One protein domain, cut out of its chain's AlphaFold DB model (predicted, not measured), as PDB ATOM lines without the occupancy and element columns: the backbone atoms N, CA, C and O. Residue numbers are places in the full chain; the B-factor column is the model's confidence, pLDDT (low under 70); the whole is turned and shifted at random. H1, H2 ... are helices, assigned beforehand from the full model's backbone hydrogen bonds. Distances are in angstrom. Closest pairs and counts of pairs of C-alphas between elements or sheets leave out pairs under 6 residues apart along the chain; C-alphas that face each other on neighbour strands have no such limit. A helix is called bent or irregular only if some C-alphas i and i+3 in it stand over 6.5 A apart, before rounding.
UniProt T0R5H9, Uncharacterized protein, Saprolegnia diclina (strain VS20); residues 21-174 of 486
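What this domain is: This is residues 21 to 174 of the 486 residues of an uncharacterized protein of Saprolegnia diclina (strain VS20) (UniProt T0R5H9). A long helical hairpin, H1 and H2 side by side and running opposite ways, makes the longest axis; H9 crosses H2, and the short helices H4, H5 and H6 form a cluster toward the end of the hairpin where H1 links to H2. H3 and H7 pack on H9, H8 sits at the beginning of H9, and residues 134 to 147 make a long loop from H7 to H8. The 154 printed residues include nine named helices, H1 to H9 in chain order, and no named strand; the class is all helix. The whole is compact, with a radius of gyration of the C-alphas of 16.0 A and spans of 49 by 34 by 34 A.

How they stand to each other: H1, residues 21 to 44, and H2, residues 50 to 78, touch as a helical hairpin at a shallow tilt of 22 degrees, opposite ways; their closest C-alphas are those of Trp 28 and Leu 70, 5.3 A apart. H3, residues 92 to 99, is close to H1 but not clearly touching, the closest C-alphas, of Val 36 and Asp 99, being 7.9 A apart. H4, residues 102 to 105, touches H6, residues 117 to 120, with the closest C-alphas, of His 104 and Met 120, 4.9 A apart. H5, residues 107 to 112, touches H6 only at the corner, and only just, with 3 pairs of C-alphas within 8 A, the closest being Val 110 and Pro 117 at 5.7 A. H9, residues 155 to 173, is the hub, touching four helices. It touches H2 at a steep tilt of 58 degrees, the same way, the closest C-alphas, of Thr 68 and Ala 162, being 5.6 A apart. It touches H3, with Thr 93 and Leu 166 the closest C-alphas at 6.8 A. H7, residues 129 to 133, touches H9, with Ala 131 and His 164 the closest C-alphas at 6.6 A. H8, residues 148 to 151, touches H9 only at the corner, and only just, with 3 pairs of C-alphas within 8 A; the closest are Cys 151 and Arg 158 at 5.3 A. H1 and H9 are apart. In H1, H3, H5 and H9 every O i to N i+4 pair is within hydrogen-bond range; in H2 24 of 25 are, in H7 0 of 1, with 0 of 2 O i to N i+3 pairs, and H4, H6 and H8 are too short for an i+4 pair.

Where its parts are: H1 begins at C-alpha 21, (150.603, 89.827, 212.785), and spans 34.8 A; H2 spans 42.8 A. H9 spans 25.1 A and ends at C-alpha 173, (140.085, 103.612, 217.755). H7 is irregular, C-alphas 130 and 133 being 7.7 A apart.

The domain as a whole: The C-alphas farthest apart, of Glu 49 and His 139, are 49.9 A apart. The printed part has no cut; the links H2 to H3 and H7 to H8 are long. The mean pLDDT of the printed part is 70.9, and 67 residues are under 70, among them residues 100 to 142.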
ATOM      1  N   ASP A  21     151.998  89.363 212.777       61.25
ATOM      2  CA  ASP A  21     150.603  89.827 212.785       61.25
ATOM      3  C   ASP A  21     150.334  90.871 211.689       61.25
ATOM      4  O   ASP A  21     149.301  90.817 211.018       61.25
ATOM      5  N   ASP A  22     151.285  91.783 211.427       74.75
ATOM      6  CA  ASP A  22     151.172  92.749 210.322       74.75
ATOM      7  C   ASP A  22     151.061  92.040 208.962       74.75
ATOM      8  O   ASP A  22     150.354  92.516 208.071       74.75
ATOM      9  N   ALA A  23     151.736  90.897 208.784       78.88
ATOM     10  CA  ALA A  23     151.667  90.116 207.550       78.88
ATOM     11  C   ALA A  23     150.312  89.399 207.400       78.88
ATOM     12  O   ALA A  23     149.777  89.320 206.288       78.88
ATOM     13  N   ALA A  24     149.725  88.927 208.505       83.31
ATOM     14  CA  ALA A  24     148.382  88.353 208.518       83.31
ATOM     15  C   ALA A  24     147.312  89.406 208.175       83.31
ATOM     16  O   ALA A  24     146.477  89.166 207.298       83.31
ATOM     17  N   VAL A  25     147.376  90.595 208.788       86.25
ATOM     18  CA  VAL A  25     146.483  91.725 208.477       86.25
ATOM     19  C   VAL A  25     146.642  92.159 207.012       86.25
ATOM     20  O   VAL A  25     145.655  92.220 206.277       86.25
ATOM     21  N   ALA A  26     147.875  92.370 206.536       85.56
ATOM     22  CA  ALA A  26     148.143  92.797 205.159       85.56
ATOM     23  C   ALA A  26     147.637  91.798 204.099       85.56
ATOM     24  O   ALA A  26     147.117  92.214 203.059       85.56
ATOM     25  N   LYS A  27     147.732  90.485 204.363       90.06
ATOM     26  CA  LYS A  27     147.187  89.429 203.491       90.06
ATOM     27  C   LYS A  27     145.672  89.564 203.308       90.06
ATOM     28  O   LYS A  27     145.179  89.451 202.184       90.06
ATOM     29  N   TRP A  28     144.934  89.784 204.394       90.12
ATOM     30  CA  TRP A  28     143.474  89.895 204.336       90.12
ATOM     31  C   TRP A  28     143.002  91.241 203.783       90.12
ATOM     32  O   TRP A  28     142.012  91.255 203.053       90.12
ATOM     33  N   ILE A  29     143.749  92.330 204.012       88.81
ATOM     34  CA  ILE A  29     143.549  93.601 203.297       88.81
ATOM     35  C   ILE A  29     143.661  93.377 201.785       88.81
ATOM     36  O   ILE A  29     142.718  93.676 201.061       88.81
ATOM     37  N   ALA A  30     144.760  92.784 201.302       88.19
ATOM     38  CA  ALA A  30     144.967  92.565 199.867       88.19
ATOM     39  C   ALA A  30     143.829  91.749 199.225       88.19
ATOM     40  O   ALA A  30     143.287  92.158 198.197       88.19
ATOM     41  N   LYS A  31     143.404  90.651 199.869       88.12
ATOM     42  CA  LYS A  31     142.269  89.834 199.405       88.12
ATOM     43  C   LYS A  31     140.949  90.615 199.395       88.12
ATOM     44  O   LYS A  31     140.139  90.440 198.487       88.12
ATOM     45  N   ARG A  32     140.702  91.461 200.399       88.06
ATOM     46  CA  ARG A  32     139.478  92.267 200.480       88.06
ATOM     47  C   ARG A  32     139.434  93.337 199.387       88.06
ATOM     48  O   ARG A  32     138.408  93.464 198.728       88.06
ATOM     49  N   GLU A  33     140.532  94.060 199.168       88.50
ATOM     50  CA  GLU A  33     140.645  95.071 198.104       88.50
ATOM     51  C   GLU A  33     140.435  94.467 196.708       88.50
ATOM     52  O   GLU A  33     139.740  95.051 195.877       88.50
ATOM     53  N   GLU A  34     140.983  93.273 196.458       89.31
ATOM     54  CA  GLU A  34     140.769  92.531 195.212       89.31
ATOM     55  C   GLU A  34     139.277  92.238 194.979       89.31
ATOM     56  O   GLU A  34     138.735  92.567 193.924       89.31
ATOM     57  N   LEU A  35     138.590  91.686 195.984       84.88
ATOM     58  CA  LEU A  35     137.168  91.345 195.894       84.88
ATOM     59  C   LEU A  35     136.269  92.588 195.756       84.88
ATOM     60  O   LEU A  35     135.339  92.582 194.952       84.88
ATOM     61  N   VAL A  36     136.562  93.675 196.480       84.50
ATOM     62  CA  VAL A  36     135.847  94.960 196.335       84.50
ATOM     63  C   VAL A  36     136.051  95.542 194.929       84.50
ATOM     64  O   VAL A  36     135.096  96.021 194.317       84.50
ATOM     65  N   THR A  37     137.254  95.420 194.360       87.50
ATOM     66  CA  THR A  37     137.535  95.833 192.972       87.50
ATOM     67  C   THR A  37     136.733  95.004 191.958       87.50
ATOM     68  O   THR A  37     136.182  95.566 191.011       87.50
ATOM     69  N   GLN A  38     136.604  93.688 192.164       85.06
ATOM     70  CA  GLN A  38     135.768  92.819 191.322       85.06
ATOM     71  C   GLN A  38     134.279  93.200 191.401       85.06
ATOM     72  O   GLN A  38     133.608  93.263 190.370       85.06
ATOM     73  N   VAL A  39     133.773  93.524 192.597       81.50
ATOM     74  CA  VAL A  39     132.402  94.028 192.790       81.50
ATOM     75  C   VAL A  39     132.179  95.343 192.031       81.50
ATOM     76  O   VAL A  39     131.188  95.460 191.313       81.50
ATOM     77  N   HIS A  40     133.103  96.307 192.113       82.69
ATOM     78  CA  HIS A  40     133.011  97.543 191.325       82.69
ATOM     79  C   HIS A  40     133.034  97.278 189.814       82.69
ATOM     80  O   HIS A  40     132.179  97.790 189.097       82.69
ATOM     81  N   SER A  41     133.925  96.403 189.338       84.50
ATOM     82  CA  SER A  41     134.007  96.019 187.922       84.50
ATOM     83  C   SER A  41     132.691  95.438 187.379       84.50
ATOM     84  O   SER A  41     132.338  95.709 186.233       84.50
ATOM     85  N   LEU A  42     131.955  94.663 188.187       78.38
ATOM     86  CA  LEU A  42     130.635  94.125 187.822       78.38
ATOM     87  C   LEU A  42     129.488  95.141 187.954       78.38
ATOM     88  O   LEU A  42     128.481  95.033 187.259       78.38
ATOM     89  N   LEU A  43     129.608  96.130 188.845       76.56
ATOM     90  CA  LEU A  43     128.658  97.244 188.912       76.56
ATOM     91  C   LEU A  43     128.779  98.152 187.683       76.56
ATOM     92  O   LEU A  43     127.757  98.569 187.134       76.56
ATOM     93  N   ASP A  44     130.012  98.413 187.247       78.44
ATOM     94  CA  ASP A  44     130.332  99.284 186.115       78.44
ATOM     95  C   ASP A  44     130.059  98.620 184.751       78.44
ATOM     96  O   ASP A  44     129.794  99.325 183.774       78.44
ATOM     97  N   SER A  45     130.069  97.282 184.656       74.12
ATOM     98  CA  SER A  45     129.822  96.566 183.393       74.12
ATOM     99  C   SER A  45     128.375  96.643 182.887       74.12
ATOM    100  O   SER A  45     128.144  96.399 181.704       74.12
ATOM    101  N   GLY A  46     127.407  96.995 183.743       60.38
ATOM    102  CA  GLY A  46     126.070  97.492 183.366       60.38
ATOM    103  C   GLY A  46     125.146  96.580 182.536       60.38
ATOM    104  O   GLY A  46     124.041  97.006 182.196       60.38
ATOM    105  N   SER A  47     125.563  95.360 182.196       51.38
ATOM    106  CA  SER A  47     124.848  94.448 181.295       51.38
ATOM    107  C   SER A  47     124.030  93.420 182.072       51.38
ATOM    108  O   SER A  47     124.580  92.497 182.665       51.38
ATOM    109  N   VAL A  48     122.705  93.566 182.056       50.41
ATOM    110  CA  VAL A  48     121.780  92.683 182.780       50.41
ATOM    111  C   VAL A  48     121.628  91.342 182.053       50.41
ATOM    112  O   VAL A  48     120.761  91.175 181.200       50.41
ATOM    113  N   GLU A  49     122.449  90.369 182.437       56.28
ATOM    114  CA  GLU A  49     122.162  88.943 182.252       56.28
ATOM    115  C   GLU A  49     121.816  88.336 183.617       56.28
ATOM    116  O   GLU A  49     122.511  88.591 184.602       56.28
ATOM    117  N   GLN A  50     120.767  87.505 183.693       53.00
ATOM    118  CA  GLN A  50     120.242  86.975 184.966       53.00
ATOM    119  C   GLN A  50     121.300  86.238 185.818       53.00
ATOM    120  O   GLN A  50     121.227  86.272 187.045       53.00
ATOM    121  N   GLY A  51     122.341  85.659 185.204       55.06
ATOM    122  CA  GLY A  51     123.462  85.034 185.920       55.06
ATOM    123  C   GLY A  51     124.379  86.006 186.686       55.06
ATOM    124  O   GLY A  51     124.983  85.621 187.689       55.06
ATOM    125  N   GLN A  52     124.468  87.280 186.283       61.00
ATOM    126  CA  GLN A  52     125.379  88.252 186.912       61.00
ATOM    127  C   GLN A  52     124.920  88.674 188.319       61.00
ATOM    128  O   GLN A  52     125.736  89.073 189.150       61.00
ATOM    129  N   HIS A  53     123.632  88.510 188.630       64.06
ATOM    130  CA  HIS A  53     123.061  88.799 189.947       64.06
ATOM    131  C   HIS A  53     123.546  87.798 191.009       64.06
ATOM    132  O   HIS A  53     123.970  88.200 192.093       64.06
ATOM    133  N   PHE A  54     123.580  86.506 190.671       64.25
ATOM    134  CA  PHE A  54     124.142  85.465 191.537       64.25
ATOM    135  C   PHE A  54     125.660  85.606 191.690       64.25
ATOM    136  O   PHE A  54     126.180  85.461 192.798       64.25
ATOM    137  N   ALA A  55     126.375  85.968 190.618       67.88
ATOM    138  CA  ALA A  55     127.808  86.268 190.690       67.88
ATOM    139  C   ALA A  55     128.104  87.449 191.638       67.88
ATOM    140  O   ALA A  55     129.014  87.361 192.464       67.88
ATOM    141  N   MET A  56     127.295  88.515 191.575       73.25
ATOM    142  CA  MET A  56     127.374  89.663 192.483       73.25
ATOM    143  C   MET A  56     127.134  89.254 193.944       73.25
ATOM    144  O   MET A  56     127.946  89.579 194.808       73.25
ATOM    145  N   LEU A  57     126.067  88.501 194.232       68.81
ATOM    146  CA  LEU A  57     125.780  88.017 195.589       68.81
ATOM    147  C   LEU A  57     126.907  87.135 196.144       68.81
ATOM    148  O   LEU A  57     127.366  87.360 197.263       68.81
ATOM    149  N   LYS A  58     127.415  86.193 195.342       72.62
ATOM    150  CA  LYS A  58     128.541  85.322 195.711       72.62
ATOM    151  C   LYS A  58     129.807  86.123 196.031       72.62
ATOM    152  O   LYS A  58     130.502  85.819 196.998       72.62
ATOM    153  N   LEU A  59     130.092  87.179 195.268       74.06
ATOM    154  CA  LEU A  59     131.208  88.085 195.555       74.06
ATOM    155  C   LEU A  59     130.992  88.902 196.832       74.06
ATOM    156  O   LEU A  59     131.929  89.027 197.617       74.06
ATOM    157  N   LEU A  60     129.782  89.400 197.093       74.50
ATOM    158  CA  LEU A  60     129.472  90.124 198.332       74.50
ATOM    159  C   LEU A  60     129.639  89.236 199.576       74.50
ATOM    160  O   LEU A  60     130.237  89.687 200.555       74.50
ATOM    161  N   VAL A  61     129.232  87.963 199.509       77.00
ATOM    162  CA  VAL A  61     129.506  86.967 200.563       77.00
ATOM    163  C   VAL A  61     131.015  86.776 200.763       77.00
ATOM    164  O   VAL A  61     131.500  86.870 201.889       77.00
ATOM    165  N   HIS A  62     131.801  86.624 199.691       79.12
ATOM    166  CA  HIS A  62     133.262  86.538 199.820       79.12
ATOM    167  C   HIS A  62     133.897  87.813 200.411       79.12
ATOM    168  O   HIS A  62     134.859  87.710 201.178       79.12
ATOM    169  N   VAL A  63     133.377  89.007 200.094       81.88
ATOM    170  CA  VAL A  63     133.819  90.278 200.703       81.88
ATOM    171  C   VAL A  63     133.485  90.311 202.195       81.88
ATOM    172  O   VAL A  63     134.324  90.749 202.987       81.88
ATOM    173  N   ARG A  64     132.304  89.824 202.601       79.69
ATOM    174  CA  ARG A  64     131.905  89.695 204.013       79.69
ATOM    175  C   ARG A  64     132.827  88.762 204.778       79.69
ATOM    176  O   ARG A  64     133.327  89.126 205.843       79.69
ATOM    177  N   ASP A  65     133.115  87.594 204.220       80.19
ATOM    178  CA  ASP A  65     133.956  86.594 204.874       80.19
ATOM    179  C   ASP A  65     135.414  87.078 204.971       80.19
ATOM    180  O   ASP A  65     136.046  86.950 206.020       80.19
ATOM    181  N   ALA A  66     135.940  87.729 203.923       83.56
ATOM    182  CA  ALA A  66     137.257  88.372 203.955       83.56
ATOM    183  C   ALA A  66     137.322  89.534 204.967       83.56
ATOM    184  O   ALA A  66     138.319  89.664 205.677       83.56
ATOM    185  N   SER A  67     136.261  90.342 205.077       85.12
ATOM    186  CA  SER A  67     136.153  91.426 206.066       85.12
ATOM    187  C   SER A  67     136.093  90.885 207.499       85.12
ATOM    188  O   SER A  67     136.777  91.400 208.378       85.12
ATOM    189  N   THR A  68     135.347  89.803 207.723       83.56
ATOM    190  CA  THR A  68     135.243  89.108 209.018       83.56
ATOM    191  C   THR A  68     136.601  88.543 209.446       83.56
ATOM    192  O   THR A  68     137.045  88.768 210.570       83.56
ATOM    193  N   GLN A  69     137.317  87.875 208.533       84.75
ATOM    194  CA  GLN A  69     138.661  87.348 208.796       84.75
ATOM    195  C   GLN A  69     139.684  88.457 209.062       84.75
ATOM    196  O   GLN A  69     140.492  88.334 209.983       84.75
ATOM    197  N   LEU A  70     139.623  89.561 208.313       88.31
ATOM    198  CA  LEU A  70     140.460  90.734 208.562       88.31
ATOM    199  C   LEU A  70     140.218  91.327 209.957       88.31
ATOM    200  O   LEU A  70     141.174  91.642 210.660       88.31
ATOM    201  N   LEU A  71     138.957  91.450 210.373       87.12
ATOM    202  CA  LEU A  71     138.590  92.002 211.678       87.12
ATOM    203  C   LEU A  71     139.059  91.117 212.842       87.12
ATOM    204  O   LEU A  71     139.512  91.647 213.853       87.12
ATOM    205  N   LEU A  72     139.076  89.792 212.668       86.44
ATOM    206  CA  LEU A  72     139.715  88.868 213.615       86.44
ATOM    207  C   LEU A  72     141.230  89.117 213.739       86.44
ATOM    208  O   LEU A  72     141.751  89.161 214.854       86.44
ATOM    209  N   GLN A  73     141.939  89.336 212.622       87.75
ATOM    210  CA  GLN A  73     143.374  89.663 212.665       87.75
ATOM    211  C   GLN A  73     143.633  91.046 213.284       87.75
ATOM    212  O   GLN A  73     144.562  91.200 214.071       87.75
ATOM    213  N   LEU A  74     142.799  92.047 212.981       86.44
ATOM    214  CA  LEU A  74     142.895  93.384 213.578       86.44
ATOM    215  C   LEU A  74     142.620  93.368 215.089       86.44
ATOM    216  O   LEU A  74     143.274  94.097 215.827       86.44
ATOM    217  N   TYR A  75     141.709  92.518 215.574       86.00
ATOM    218  CA  TYR A  75     141.490  92.324 217.010       86.00
ATOM    219  C   TYR A  75     142.711  91.702 217.698       86.00
ATOM    220  O   TYR A  75     143.150  92.210 218.729       86.00
ATOM    221  N   ALA A  76     143.306  90.660 217.104       84.38
ATOM    222  CA  ALA A  76     144.550  90.075 217.607       84.38
ATOM    223  C   ALA A  76     145.694  91.109 217.632       84.38
ATOM    224  O   ALA A  76     146.397  91.232 218.633       84.38
ATOM    225  N   TRP A  77     145.817  91.927 216.583       84.56
ATOM    226  CA  TRP A  77     146.799  93.012 216.494       84.56
ATOM    227  C   TRP A  77     146.559  94.135 217.526       84.56
ATOM    228  O   TRP A  77     147.512  94.669 218.097       84.56
ATOM    229  N   HIS A  78     145.299  94.463 217.839       82.56
ATOM    230  CA  HIS A  78     144.941  95.426 218.890       82.56
ATOM    231  C   HIS A  78     145.189  94.921 220.321       82.56
ATOM    232  O   HIS A  78     145.175  95.742 221.240       82.56
ATOM    233  N   ALA A  79     145.447  93.625 220.540       75.56
ATOM    234  CA  ALA A  79     145.533  93.029 221.880       75.56
ATOM    235  C   ALA A  79     146.614  93.646 222.795       75.56
ATOM    236  O   ALA A  79     146.514  93.529 224.016       75.56
ATOM    237  N   GLY A  80     147.629  94.316 222.232       68.25
ATOM    238  CA  GLY A  80     148.639  95.061 222.999       68.25
ATOM    239  C   GLY A  80     148.363  96.563 223.162       68.25
ATOM    240  O   GLY A  80     148.800  97.160 224.143       68.25
ATOM    241  N   SER A  81     147.682  97.197 222.203       76.25
ATOM    242  CA  SER A  81     147.332  98.625 222.222       76.25
ATOM    243  C   SER A  81     146.355  98.934 221.075       76.25
ATOM    244  O   SER A  81     146.734  98.779 219.910       76.25
ATOM    245  N   PRO A  82     145.117  99.379 221.361       80.50
ATOM    246  CA  PRO A  82     144.178  99.777 220.320       80.50
ATOM    247  C   PRO A  82     144.593 101.123 219.716       80.50
ATOM    248  O   PRO A  82     144.750 102.111 220.428       80.50
ATOM    249  N   ARG A  83     144.798 101.155 218.397       83.12
ATOM    250  CA  ARG A  83     145.241 102.333 217.630       83.12
ATOM    251  C   ARG A  83     144.875 102.147 216.152       83.12
ATOM    252  O   ARG A  83     144.846 101.002 215.716       83.12
ATOM    253  N   PRO A  84     144.641 103.205 215.357       85.12
ATOM    254  CA  PRO A  84     144.262 103.034 213.955       85.12
ATOM    255  C   PRO A  84     145.284 102.213 213.159       85.12
ATOM    256  O   PRO A  84     146.488 102.496 213.191       85.12
ATOM    257  N   TYR A  85     144.805 101.215 212.412       85.56
ATOM    258  CA  TYR A  85     145.632 100.493 211.447       85.56
ATOM    259  C   TYR A  85     145.702 101.299 210.147       85.56
ATOM    260  O   TYR A  85     144.756 101.329 209.356       85.56
ATOM    261  N   TRP A  86     146.826 101.985 209.940       85.31
ATOM    262  CA  TRP A  86     147.025 102.873 208.799       85.31
ATOM    263  C   TRP A  86     147.390 102.105 207.526       85.31
ATOM    264  O   TRP A  86     148.416 101.429 207.458       85.31
ATOM    265  N   TYR A  87     146.590 102.290 206.479       82.19
ATOM    266  CA  TYR A  87     146.798 101.728 205.150       82.19
ATOM    267  C   TYR A  87     146.620 102.830 204.103       82.19
ATOM    268  O   TYR A  87     145.642 103.567 204.134       82.19
ATOM    269  N   ASN A  88     147.587 102.995 203.195       82.94
ATOM    270  CA  ASN A  88     147.586 104.036 202.153       82.94
ATOM    271  C   ASN A  88     147.324 105.488 202.636       82.94
ATOM    272  O   ASN A  88     146.964 106.348 201.835       82.94
ATOM    273  N   GLY A  89     147.574 105.786 203.916       81.00
ATOM    274  CA  GLY A  89     147.401 107.123 204.503       81.00
ATOM    275  C   GLY A  89     146.045 107.376 205.169       81.00
ATOM    276  O   GLY A  89     145.826 108.478 205.661       81.00
ATOM    277  N   GLU A  90     145.169 106.374 205.240       85.12
ATOM    278  CA  GLU A  90     143.905 106.410 205.983       85.12
ATOM    279  C   GLU A  90     143.816 105.243 206.980       85.12
ATOM    280  O   GLU A  90     144.575 104.274 206.888       85.12
ATOM    281  N   SER A  91     142.902 105.320 207.950       85.31
ATOM    282  CA  SER A  91     142.590 104.161 208.794       85.31
ATOM    283  C   SER A  91     141.803 103.134 207.984       85.31
ATOM    284  O   SER A  91     140.776 103.468 207.384       85.31
ATOM    285  N   TYR A  92     142.245 101.874 207.977       85.81
ATOM    286  CA  TYR A  92     141.585 100.840 207.181       85.81
ATOM    287  C   TYR A  92     140.144 100.577 207.647       85.81
ATOM    288  O   TYR A  92     139.269 100.306 206.828       85.81
ATOM    289  N   THR A  93     139.842 100.740 208.938       84.56
ATOM    290  CA  THR A  93     138.464 100.644 209.440       84.56
ATOM    291  C   THR A  93     137.582 101.775 208.901       84.56
ATOM    292  O   THR A  93     136.429 101.517 208.553       84.56
ATOM    293  N   GLN A  94     138.100 102.997 208.710       81.69
ATOM    294  CA  GLN A  94     137.356 104.063 208.015       81.69
ATOM    295  C   GLN A  94     137.179 103.776 206.515       81.69
ATOM    296  O   GLN A  94     136.098 104.024 205.985       81.69
ATOM    297  N   ARG A  95     138.168 103.173 205.843       83.44
ATOM    298  CA  ARG A  95     138.024 102.702 204.451       83.44
ATOM    299  C   ARG A  95     136.909 101.654 204.317       83.44
ATOM    300  O   ARG A  95     136.027 101.774 203.471       83.44
ATOM    301  N   MET A  96     136.846 100.686 205.237       82.62
ATOM    302  CA  MET A  96     135.744  99.713 205.281       82.62
ATOM    303  C   MET A  96     134.367 100.390 205.412       82.62
ATOM    304  O   MET A  96     133.398  99.938 204.801       82.62
ATOM    305  N   LYS A  97     134.281 101.506 206.148       78.00
ATOM    306  CA  LYS A  97     133.058 102.312 206.306       78.00
ATOM    307  C   LYS A  97     132.625 103.003 205.012       78.00
ATOM    308  O   LYS A  97     131.423 103.112 204.763       78.00
ATOM    309  N   THR A  98     133.562 103.481 204.189       75.44
ATOM    310  CA  THR A  98     133.229 104.058 202.875       75.44
ATOM    311  C   THR A  98     132.758 102.983 201.903       75.44
ATOM    312  O   THR A  98     131.734 103.171 201.243       75.44
ATOM    313  N   ASP A  99     133.412 101.819 201.902       73.44
ATOM    314  CA  ASP A  99     133.057 100.693 201.030       73.44
ATOM    315  C   ASP A  99     131.656 100.138 201.333       73.44
ATOM    316  O   ASP A  99     130.948  99.684 200.443       73.44
ATOM    317  N   MET A 100     131.189 100.222 202.581       66.12
ATOM    318  CA  MET A 100     129.828  99.799 202.928       66.12
ATOM    319  C   MET A 100     128.719 100.663 202.298       66.12
ATOM    320  O   MET A 100     127.551 100.312 202.429       66.12
ATOM    321  N   ASN A 101     129.010 101.777 201.618       66.06
ATOM    322  CA  ASN A 101     127.955 102.656 201.097       66.06
ATOM    323  C   ASN A 101     127.703 102.561 199.584       66.06
ATOM    324  O   ASN A 101     126.606 102.912 199.158       66.06
ATOM    325  N   PHE A 102     128.619 102.046 198.756       69.56
ATOM    326  CA  PHE A 102     128.433 102.133 197.295       69.56
ATOM    327  C   PHE A 102     127.215 101.346 196.760       69.56
ATOM    328  O   PHE A 102     126.623 101.751 195.757       69.56
ATOM    329  N   LEU A 103     126.769 100.277 197.441       61.81
ATOM    330  CA  LEU A 103     125.617  99.480 196.990       61.81
ATOM    331  C   LEU A 103     124.270 100.212 197.024       61.81
ATOM    332  O   LEU A 103     123.388  99.841 196.251       61.81
ATOM    333  N   HIS A 104     124.089 101.279 197.812       63.78
ATOM    334  CA  HIS A 104     122.841 102.057 197.736       63.78
ATOM    335  C   HIS A 104     122.666 102.741 196.363       63.78
ATOM    336  O   HIS A 104     121.566 103.162 196.003       63.78
ATOM    337  N   GLY A 105     123.757 102.901 195.599       64.56
ATOM    338  CA  GLY A 105     123.751 103.421 194.231       64.56
ATOM    339  C   GLY A 105     123.450 102.362 193.164       64.56
ATOM    340  O   GLY A 105     123.086 102.717 192.041       64.56
ATOM    341  N   ALA A 106     123.551 101.073 193.504       68.81
ATOM    342  CA  ALA A 106     123.397  99.941 192.594       68.81
ATOM    343  C   ALA A 106     121.917  99.642 192.292       68.81
ATOM    344  O   ALA A 106     121.380  98.605 192.678       68.81
ATOM    345  N   LYS A 107     121.239 100.562 191.590       66.69
ATOM    346  CA  LYS A 107     119.790 100.505 191.302       66.69
ATOM    347  C   LYS A 107     119.308  99.146 190.783       66.69
ATOM    348  O   LYS A 107     118.216  98.725 191.141       66.69
ATOM    349  N   TRP A 108     120.099  98.475 189.951       68.06
ATOM    350  CA  TRP A 108     119.744  97.179 189.371       68.06
ATOM    351  C   TRP A 108     119.793  96.031 190.391       68.06
ATOM    352  O   TRP A 108     118.932  95.158 190.357       68.06
ATOM    353  N   LEU A 109     120.746  96.053 191.329       62.94
ATOM    354  CA  LEU A 109     120.856  95.062 192.403       62.94
ATOM    355  C   LEU A 109     119.734  95.260 193.428       62.94
ATOM    356  O   LEU A 109     119.091  94.305 193.843       62.94
ATOM    357  N   VAL A 110     119.462  96.520 193.770       64.81
ATOM    358  CA  VAL A 110     118.327  96.948 194.599       64.81
ATOM    359  C   VAL A 110     117.001  96.425 194.024       64.81
ATOM    360  O   VAL A 110     116.233  95.792 194.744       64.81
ATOM    361  N   LEU A 111     116.766  96.622 192.719       62.28
ATOM    362  CA  LEU A 111     115.577  96.121 192.018       62.28
ATOM    363  C   LEU A 111     115.503  94.588 192.002       62.28
ATOM    364  O   LEU A 111     114.456  94.036 192.313       62.28
ATOM    365  N   ALA A 112     116.602  93.904 191.678       59.22
ATOM    366  CA  ALA A 112     116.627  92.443 191.575       59.22
ATOM    367  C   ALA A 112     116.456  91.714 192.918       59.22
ATOM    368  O   ALA A 112     116.024  90.570 192.933       59.22
ATOM    369  N   LEU A 113     116.798  92.365 194.033       55.97
ATOM    370  CA  LEU A 113     116.584  91.829 195.379       55.97
ATOM    371  C   LEU A 113     115.224  92.226 195.979       55.97
ATOM    372  O   LEU A 113     114.900  91.776 197.073       55.97
ATOM    373  N   GLY A 114     114.455  93.108 195.328       55.66
ATOM    374  CA  GLY A 114     113.217  93.667 195.894       55.66
ATOM    375  C   GLY A 114     113.428  94.534 197.147       55.66
ATOM    376  O   GLY A 114     112.479  94.842 197.866       55.66
ATOM    377  N   ILE A 115     114.672  94.934 197.436       59.41
ATOM    378  CA  ILE A 115     115.046  95.679 198.645       59.41
ATOM    379  C   ILE A 115     114.937  97.185 198.367       59.41
ATOM    380  O   ILE A 115     115.271  97.656 197.285       59.41
ATOM    381  N   ALA A 116     114.509  97.988 199.345       61.03
ATOM    382  CA  ALA A 116     114.513  99.444 199.194       61.03
ATOM    383  C   ALA A 116     115.960  99.991 199.081       61.03
ATOM    384  O   ALA A 116     116.816  99.621 199.886       61.03
ATOM    385  N   PRO A 117     116.269 100.949 198.180       62.34
ATOM    386  CA  PRO A 117     117.640 101.462 198.038       62.34
ATOM    387  C   PRO A 117     118.204 102.058 199.339       62.34
ATOM    388  O   PRO A 117     119.405 102.026 199.585       62.34
ATOM    389  N   GLN A 118     117.318 102.566 200.200       65.69
ATOM    390  CA  GLN A 118     117.643 103.139 201.506       65.69
ATOM    391  C   GLN A 118     118.122 102.083 202.521       65.69
ATOM    392  O   GLN A 118     118.967 102.395 203.355       65.69
ATOM    393  N   THR A 119     117.645 100.834 202.445       60.44
ATOM    394  CA  THR A 119     118.056  99.745 203.357       60.44
ATOM    395  C   THR A 119     119.325  99.011 202.901       60.44
ATOM    396  O   THR A 119     119.885  98.229 203.677       60.44
ATOM    397  N   MET A 120     119.810  99.326 201.689       60.12
ATOM    398  CA  MET A 120     121.130  98.959 201.145       60.12
ATOM    399  C   MET A 120     122.232  99.994 201.457       60.12
ATOM    400  O   MET A 120     123.399  99.759 201.144       60.12
ATOM    401  N   GLY A 121     121.894 101.123 202.095       58.69
ATOM    402  CA  GLY A 121     122.888 101.984 202.744       58.69
ATOM    403  C   GLY A 121     123.537 101.262 203.929       58.69
ATOM    404  O   GLY A 121     122.857 100.513 204.633       58.69
ATOM    405  N   GLN A 122     124.843 101.467 204.143       57.00
ATOM    406  CA  GLN A 122     125.638 100.701 205.119       57.00
ATOM    407  C   GLN A 122     125.447  99.178 204.936       57.00
ATOM    408  O   GLN A 122     125.035  98.455 205.841       57.00
ATOM    409  N   ASN A 123     125.690  98.750 203.697       59.75
ATOM    410  CA  ASN A 123     125.515  97.443 203.076       59.75
ATOM    411  C   ASN A 123     125.476  96.227 204.039       59.75
ATOM    412  O   ASN A 123     126.538  95.744 204.450       59.75
ATOM    413  N   PRO A 124     124.282  95.649 204.297       53.69
ATOM    414  CA  PRO A 124     124.120  94.488 205.178       53.69
ATOM    415  C   PRO A 124     124.649  93.170 204.584       53.69
ATOM    416  O   PRO A 124     124.728  92.165 205.285       53.69
ATOM    417  N   LEU A 125     124.978  93.143 203.286       54.81
ATOM    418  CA  LEU A 125     125.526  91.964 202.609       54.81
ATOM    419  C   LEU A 125     127.052  91.875 202.760       54.81
ATOM    420  O   LEU A 125     127.614  90.803 202.567       54.81
ATOM    421  N   MET A 126     127.717  92.981 203.119       59.09
ATOM    422  CA  MET A 126     129.160  93.013 203.394       59.09
ATOM    423  C   MET A 126     129.499  92.866 204.881       59.09
ATOM    424  O   MET A 126     130.568  92.350 205.177       59.09
ATOM    425  N   LEU A 127     128.620  93.270 205.807       60.09
ATOM    426  CA  LEU A 127     128.694  92.973 207.248       60.09
ATOM    427  C   LEU A 127     127.277  92.952 207.845       60.09
ATOM    428  O   LEU A 127     126.377  93.597 207.310       60.09
ATOM    429  N   ALA A 128     127.068  92.202 208.931       48.00
ATOM    430  CA  ALA A 128     125.740  91.987 209.513       48.00
ATOM    431  C   ALA A 128     125.072  93.297 209.985       48.00
ATOM    432  O   ALA A 128     125.725  94.232 210.424       48.00
ATOM    433  N   ALA A 129     123.741  93.369 209.921       49.66
ATOM    434  CA  ALA A 129     122.980  94.614 210.075       49.66
ATOM    435  C   ALA A 129     122.811  95.146 211.526       49.66
ATOM    436  O   ALA A 129     121.919  95.966 211.768       49.66
ATOM    437  N   ALA A 130     123.585  94.675 212.508       42.47
ATOM    438  CA  ALA A 130     123.267  94.854 213.930       42.47
ATOM    439  C   ALA A 130     123.666  96.223 214.511       42.47
ATOM    440  O   ALA A 130     123.001  96.718 215.426       42.47
ATOM    441  N   ALA A 131     124.669  96.895 213.941       39.78
ATOM    442  CA  ALA A 131     125.116  98.231 214.349       39.78
ATOM    443  C   ALA A 131     124.043  99.347 214.261       39.78
ATOM    444  O   ALA A 131     124.196 100.418 214.853       39.78
ATOM    445  N   ARG A 132     122.927  99.116 213.553       50.75
ATOM    446  CA  ARG A 132     121.993 100.149 213.050       50.75
ATOM    447  C   ARG A 132     121.269 101.037 214.081       50.75
ATOM    448  O   ARG A 132     120.621 101.991 213.658       50.75
ATOM    449  N   LYS A 133     121.318 100.770 215.396       45.25
ATOM    450  CA  LYS A 133     120.571 101.577 216.400       45.25
ATOM    451  C   LYS A 133     121.252 101.813 217.766       45.25
ATOM    452  O   LYS A 133     120.569 102.237 218.696       45.25
ATOM    453  N   ARG A 134     122.567 101.582 217.932       43.09
ATOM    454  CA  ARG A 134     123.274 101.856 219.213       43.09
ATOM    455  C   ARG A 134     124.627 102.563 219.070       43.09
ATOM    456  O   ARG A 134     125.647 102.059 219.524       43.09
ATOM    457  N   VAL A 135     124.597 103.817 218.615       43.41
ATOM    458  CA  VAL A 135     125.548 104.828 219.120       43.41
ATOM    459  C   VAL A 135     124.990 105.370 220.442       43.41
ATOM    460  O   VAL A 135     124.564 106.517 220.548       43.41
ATOM    461  N   ALA A 136     124.901 104.493 221.443       39.09
ATOM    462  CA  ALA A 136     124.678 104.922 222.817       39.09
ATOM    463  C   ALA A 136     126.013 105.449 223.350       39.09
ATOM    464  O   ALA A 136     127.045 104.814 223.142       39.09
ATOM    465  N   THR A 137     125.994 106.604 224.012       42.72
ATOM    466  CA  THR A 137     127.171 107.243 224.615       42.72
ATOM    467  C   THR A 137     127.906 106.275 225.539       42.72
ATOM    468  O   THR A 137     127.460 106.019 226.658       42.72
ATOM    469  N   LEU A 138     129.029 105.738 225.066       42.00
ATOM    470  CA  LEU A 138     129.876 104.810 225.801       42.00
ATOM    471  C   LEU A 138     131.194 105.515 226.124       42.00
ATOM    472  O   LEU A 138     131.967 105.863 225.235       42.00
ATOM    473  N   HIS A 139     131.438 105.737 227.415       45.19
ATOM    474  CA  HIS A 139     132.780 106.028 227.915       45.19
ATOM    475  C   HIS A 139     133.679 104.806 227.698       45.19
ATOM    476  O   HIS A 139     133.163 103.694 227.689       45.19
ATOM    477  N   ALA A 140     134.992 105.026 227.552       50.69
ATOM    478  CA  ALA A 140     136.029 104.038 227.228       50.69
ATOM    479  C   ALA A 140     135.741 102.597 227.708       50.69
ATOM    480  O   ALA A 140     136.133 102.187 228.802       50.69
ATOM    481  N   THR A 141     135.060 101.820 226.863       58.53
ATOM    482  CA  THR A 141     134.793 100.397 227.085       58.53
ATOM    483  C   THR A 141     135.851  99.546 226.393       58.53
ATOM    484  O   THR A 141     136.262  99.902 225.283       58.53
ATOM    485  N   PRO A 142     136.257  98.402 226.978       66.12
ATOM    486  CA  PRO A 142     137.106  97.437 226.283       66.12
ATOM    487  C   PRO A 142     136.452  96.980 224.965       66.12
ATOM    488  O   PRO A 142     135.224  97.072 224.833       66.12
ATOM    489  N   PRO A 143     137.238  96.486 223.989       70.25
ATOM    490  CA  PRO A 143     136.682  95.923 222.764       70.25
ATOM    491  C   PRO A 143     135.724  94.764 223.088       70.25
ATOM    492  O   PRO A 143     135.908  94.091 224.109       70.25
ATOM    493  N   PRO A 144     134.702  94.515 222.246       71.81
ATOM    494  CA  PRO A 144     133.749  93.435 222.474       71.81
ATOM    495  C   PRO A 144     134.494  92.098 222.618       71.81
ATOM    496  O   PRO A 144     135.302  91.764 221.744       71.81
ATOM    497  N   PRO A 145     134.254  91.338 223.704       73.81
ATOM    498  CA  PRO A 145     135.034  90.149 224.007       73.81
ATOM    499  C   PRO A 145     134.886  89.127 222.880       73.81
ATOM    500  O   PRO A 145     133.781  88.692 222.562       73.81
ATOM    501  N   PHE A 146     136.006  88.745 222.274       70.44
ATOM    502  CA  PHE A 146     136.037  87.621 221.351       70.44
ATOM    503  C   PHE A 146     136.169  86.320 222.146       70.44
ATOM    504  O   PHE A 146     137.207  86.092 222.769       70.44
ATOM    505  N   ASN A 147     135.138  85.471 222.117       67.06
ATOM    506  CA  ASN A 147     135.218  84.114 222.651       67.06
ATOM    507  C   ASN A 147     135.406  83.108 221.496       67.06
ATOM    508  O   ASN A 147     134.446  82.846 220.764       67.06
ATOM    509  N   PRO A 148     136.607  82.521 221.306       58.69
ATOM    510  CA  PRO A 148     136.860  81.608 220.195       58.69
ATOM    511  C   PRO A 148     135.898  80.416 220.168       58.69
ATOM    512  O   PRO A 148     135.454  80.031 219.092       58.69
ATOM    513  N   SER A 149     135.521  79.865 221.327       53.06
ATOM    514  CA  SER A 149     134.634  78.695 221.405       53.06
ATOM    515  C   SER A 149     133.155  78.995 221.137       53.06
ATOM    516  O   SER A 149     132.400  78.062 220.913       53.06
ATOM    517  N   GLU A 150     132.731  80.261 221.128       54.75
ATOM    518  CA  GLU A 150     131.390  80.658 220.655       54.75
ATOM    519  C   GLU A 150     131.397  81.026 219.162       54.75
ATOM    520  O   GLU A 150     130.375  80.950 218.490       54.75
ATOM    521  N   CYS A 151     132.557  81.416 218.623       52.47
ATOM    522  CA  CYS A 151     132.708  81.858 217.236       52.47
ATOM    523  C   CYS A 151     133.192  80.769 216.263       52.47
ATOM    524  O   CYS A 151     133.078  80.953 215.053       52.47
ATOM    525  N   LEU A 152     133.758  79.655 216.734       48.31
ATOM    526  CA  LEU A 152     134.254  78.598 215.842       48.31
ATOM    527  C   LEU A 152     133.124  77.878 215.086       48.31
ATOM    528  O   LEU A 152     133.292  77.596 213.899       48.31
ATOM    529  N   ASP A 153     131.974  77.678 215.733       49.94
ATOM    530  CA  ASP A 153     130.912  76.793 215.232       49.94
ATOM    531  C   ASP A 153     129.808  77.510 214.427       49.94
ATOM    532  O   ASP A 153     129.041  76.851 213.731       49.94
ATOM    533  N   GLU A 154     129.728  78.849 214.466       61.94
ATOM    534  CA  GLU A 154     128.642  79.612 213.825       61.94
ATOM    535  C   GLU A 154     129.188  80.812 213.005       61.94
ATOM    536  O   GLU A 154     129.795  81.740 213.557       61.94
ATOM    537  N   PRO A 155     129.036  80.834 211.662       61.72
ATOM    538  CA  PRO A 155     129.557  81.915 210.818       61.72
ATOM    539  C   PRO A 155     128.791  83.231 211.014       61.72
ATOM    540  O   PRO A 155     129.389  84.306 210.925       61.72
ATOM    541  N   ASN A 156     127.499  83.153 211.336       62.38
ATOM    542  CA  ASN A 156     126.668  84.317 211.628       62.38
ATOM    543  C   ASN A 156     127.087  84.999 212.942       62.38
ATOM    544  O   ASN A 156     127.239  86.222 212.958       62.38
ATOM    545  N   ALA A 157     127.414  84.233 213.990       66.81
ATOM    546  CA  ALA A 157     127.996  84.770 215.224       66.81
ATOM    547  C   ALA A 157     129.331  85.502 214.974       66.81
ATOM    548  O   ALA A 157     129.543  86.596 215.500       66.81
ATOM    549  N   ARG A 158     130.205  84.967 214.104       71.50
ATOM    550  CA  ARG A 158     131.452  85.648 213.695       71.50
ATOM    551  C   ARG A 158     131.207  86.952 212.947       71.50
ATOM    552  O   ARG A 158     131.862  87.946 213.253       71.50
ATOM    553  N   ALA A 159     130.288  86.963 211.982       70.75
ATOM    554  CA  ALA A 159     129.950  88.171 211.227       70.75
ATOM    555  C   ALA A 159     129.312  89.250 212.125       70.75
ATOM    556  O   ALA A 159     129.607  90.435 211.974       70.75
ATOM    557  N   LEU A 160     128.489  88.835 213.095       72.06
ATOM    558  CA  LEU A 160     127.874  89.702 214.101       72.06
ATOM    559  C   LEU A 160     128.913  90.288 215.071       72.06
ATOM    560  O   LEU A 160     128.924  91.494 215.315       72.06
ATOM    561  N   TRP A 161     129.823  89.459 215.595       79.81
ATOM    562  CA  TRP A 161     130.935  89.928 216.423       79.81
ATOM    563  C   TRP A 161     131.838  90.901 215.647       79.81
ATOM    564  O   TRP A 161     132.233  91.935 216.187       79.81
ATOM    565  N   ALA A 162     132.116  90.620 214.371       78.69
ATOM    566  CA  ALA A 162     132.941  91.480 213.528       78.69
ATOM    567  C   ALA A 162     132.288  92.854 213.280       78.69
ATOM    568  O   ALA A 162     132.981  93.868 213.355       78.69
ATOM    569  N   ASP A 163     130.967  92.914 213.071       75.00
ATOM    570  CA  ASP A 163     130.202  94.172 213.000       75.00
ATOM    571  C   ASP A 163     130.282  94.972 214.317       75.00
ATOM    572  O   ASP A 163     130.581  96.173 214.318       75.00
ATOM    573  N   HIS A 164     130.125  94.301 215.464       75.12
ATOM    574  CA  HIS A 164     130.295  94.927 216.779       75.12
ATOM    575  C   HIS A 164     131.720  95.452 217.011       75.12
ATOM    576  O   HIS A 164     131.889  96.556 217.536       75.12
ATOM    577  N   PHE A 165     132.747  94.700 216.608       81.62
ATOM    578  CA  PHE A 165     134.143  95.111 216.741       81.62
ATOM    579  C   PHE A 165     134.504  96.269 215.800       81.62
ATOM    580  O   PHE A 165     135.139  97.226 216.237       81.62
ATOM    581  N   LEU A 166     134.046  96.250 214.545       81.94
ATOM    582  CA  LEU A 166     134.244  97.363 213.612       81.94
ATOM    583  C   LEU A 166     133.541  98.639 214.097       81.94
ATOM    584  O   LEU A 166     134.132  99.719 214.065       81.94
ATOM    585  N   SER A 167     132.320  98.509 214.623       77.12
ATOM    586  CA  SER A 167     131.587  99.615 215.251       77.12
ATOM    587  C   SER A 167     132.340 100.199 216.452       77.12
ATOM    588  O   SER A 167     132.401 101.419 216.609       77.12
ATOM    589  N   TRP A 168     132.963  99.346 217.272       80.88
ATOM    590  CA  TRP A 168     133.835  99.773 218.368       80.88
ATOM    591  C   TRP A 168     135.100 100.482 217.848       80.88
ATOM    592  O   TRP A 168     135.441 101.554 218.345       80.88
ATOM    593  N   CYS A 169     135.746  99.976 216.792       81.94
ATOM    594  CA  CYS A 169     136.882 100.652 216.156       81.94
ATOM    595  C   CYS A 169     136.512 102.063 215.670       81.94
ATOM    596  O   CYS A 169     137.240 103.016 215.944       81.94
ATOM    597  N   TRP A 170     135.350 102.238 215.034       82.88
ATOM    598  CA  TRP A 170     134.884 103.564 214.612       82.88
ATOM    599  C   TRP A 170     134.593 104.519 215.772       82.88
ATOM    600  O   TRP A 170     134.767 105.724 215.601       82.88
ATOM    601  N   ALA A 171     134.136 104.007 216.916       76.81
ATOM    602  CA  ALA A 171     133.755 104.809 218.080       76.81
ATOM    603  C   ALA A 171     134.925 105.139 219.025       76.81
ATOM    604  O   ALA A 171     134.860 106.141 219.733       76.81
ATOM    605  N   PHE A 172     135.981 104.316 219.045       75.19
ATOM    606  CA  PHE A 172     137.078 104.429 220.016       75.19
ATOM    607  C   PHE A 172     138.464 104.504 219.379       75.19
ATOM    608  O   PHE A 172     139.264 105.342 219.772       75.19
ATOM    609  N   VAL A 173     138.750 103.674 218.374       79.75
ATOM    610  CA  VAL A 173     140.085 103.612 217.755       79.75
ATOM    611  C   VAL A 173     140.301 104.784 216.799       79.75
ATOM    612  O   VAL A 173     141.308 105.480 216.879       79.75
ATOM    613  N   ASP A 174     139.336 105.034 215.916       76.00
ATOM    614  CA  ASP A 174     139.441 106.068 214.882       76.00
ATOM    615  C   ASP A 174     139.057 107.474 215.375       76.00
ATOM    616  O   ASP A 174     139.291 108.460 214.676       76.00
TER     617      ASP A 174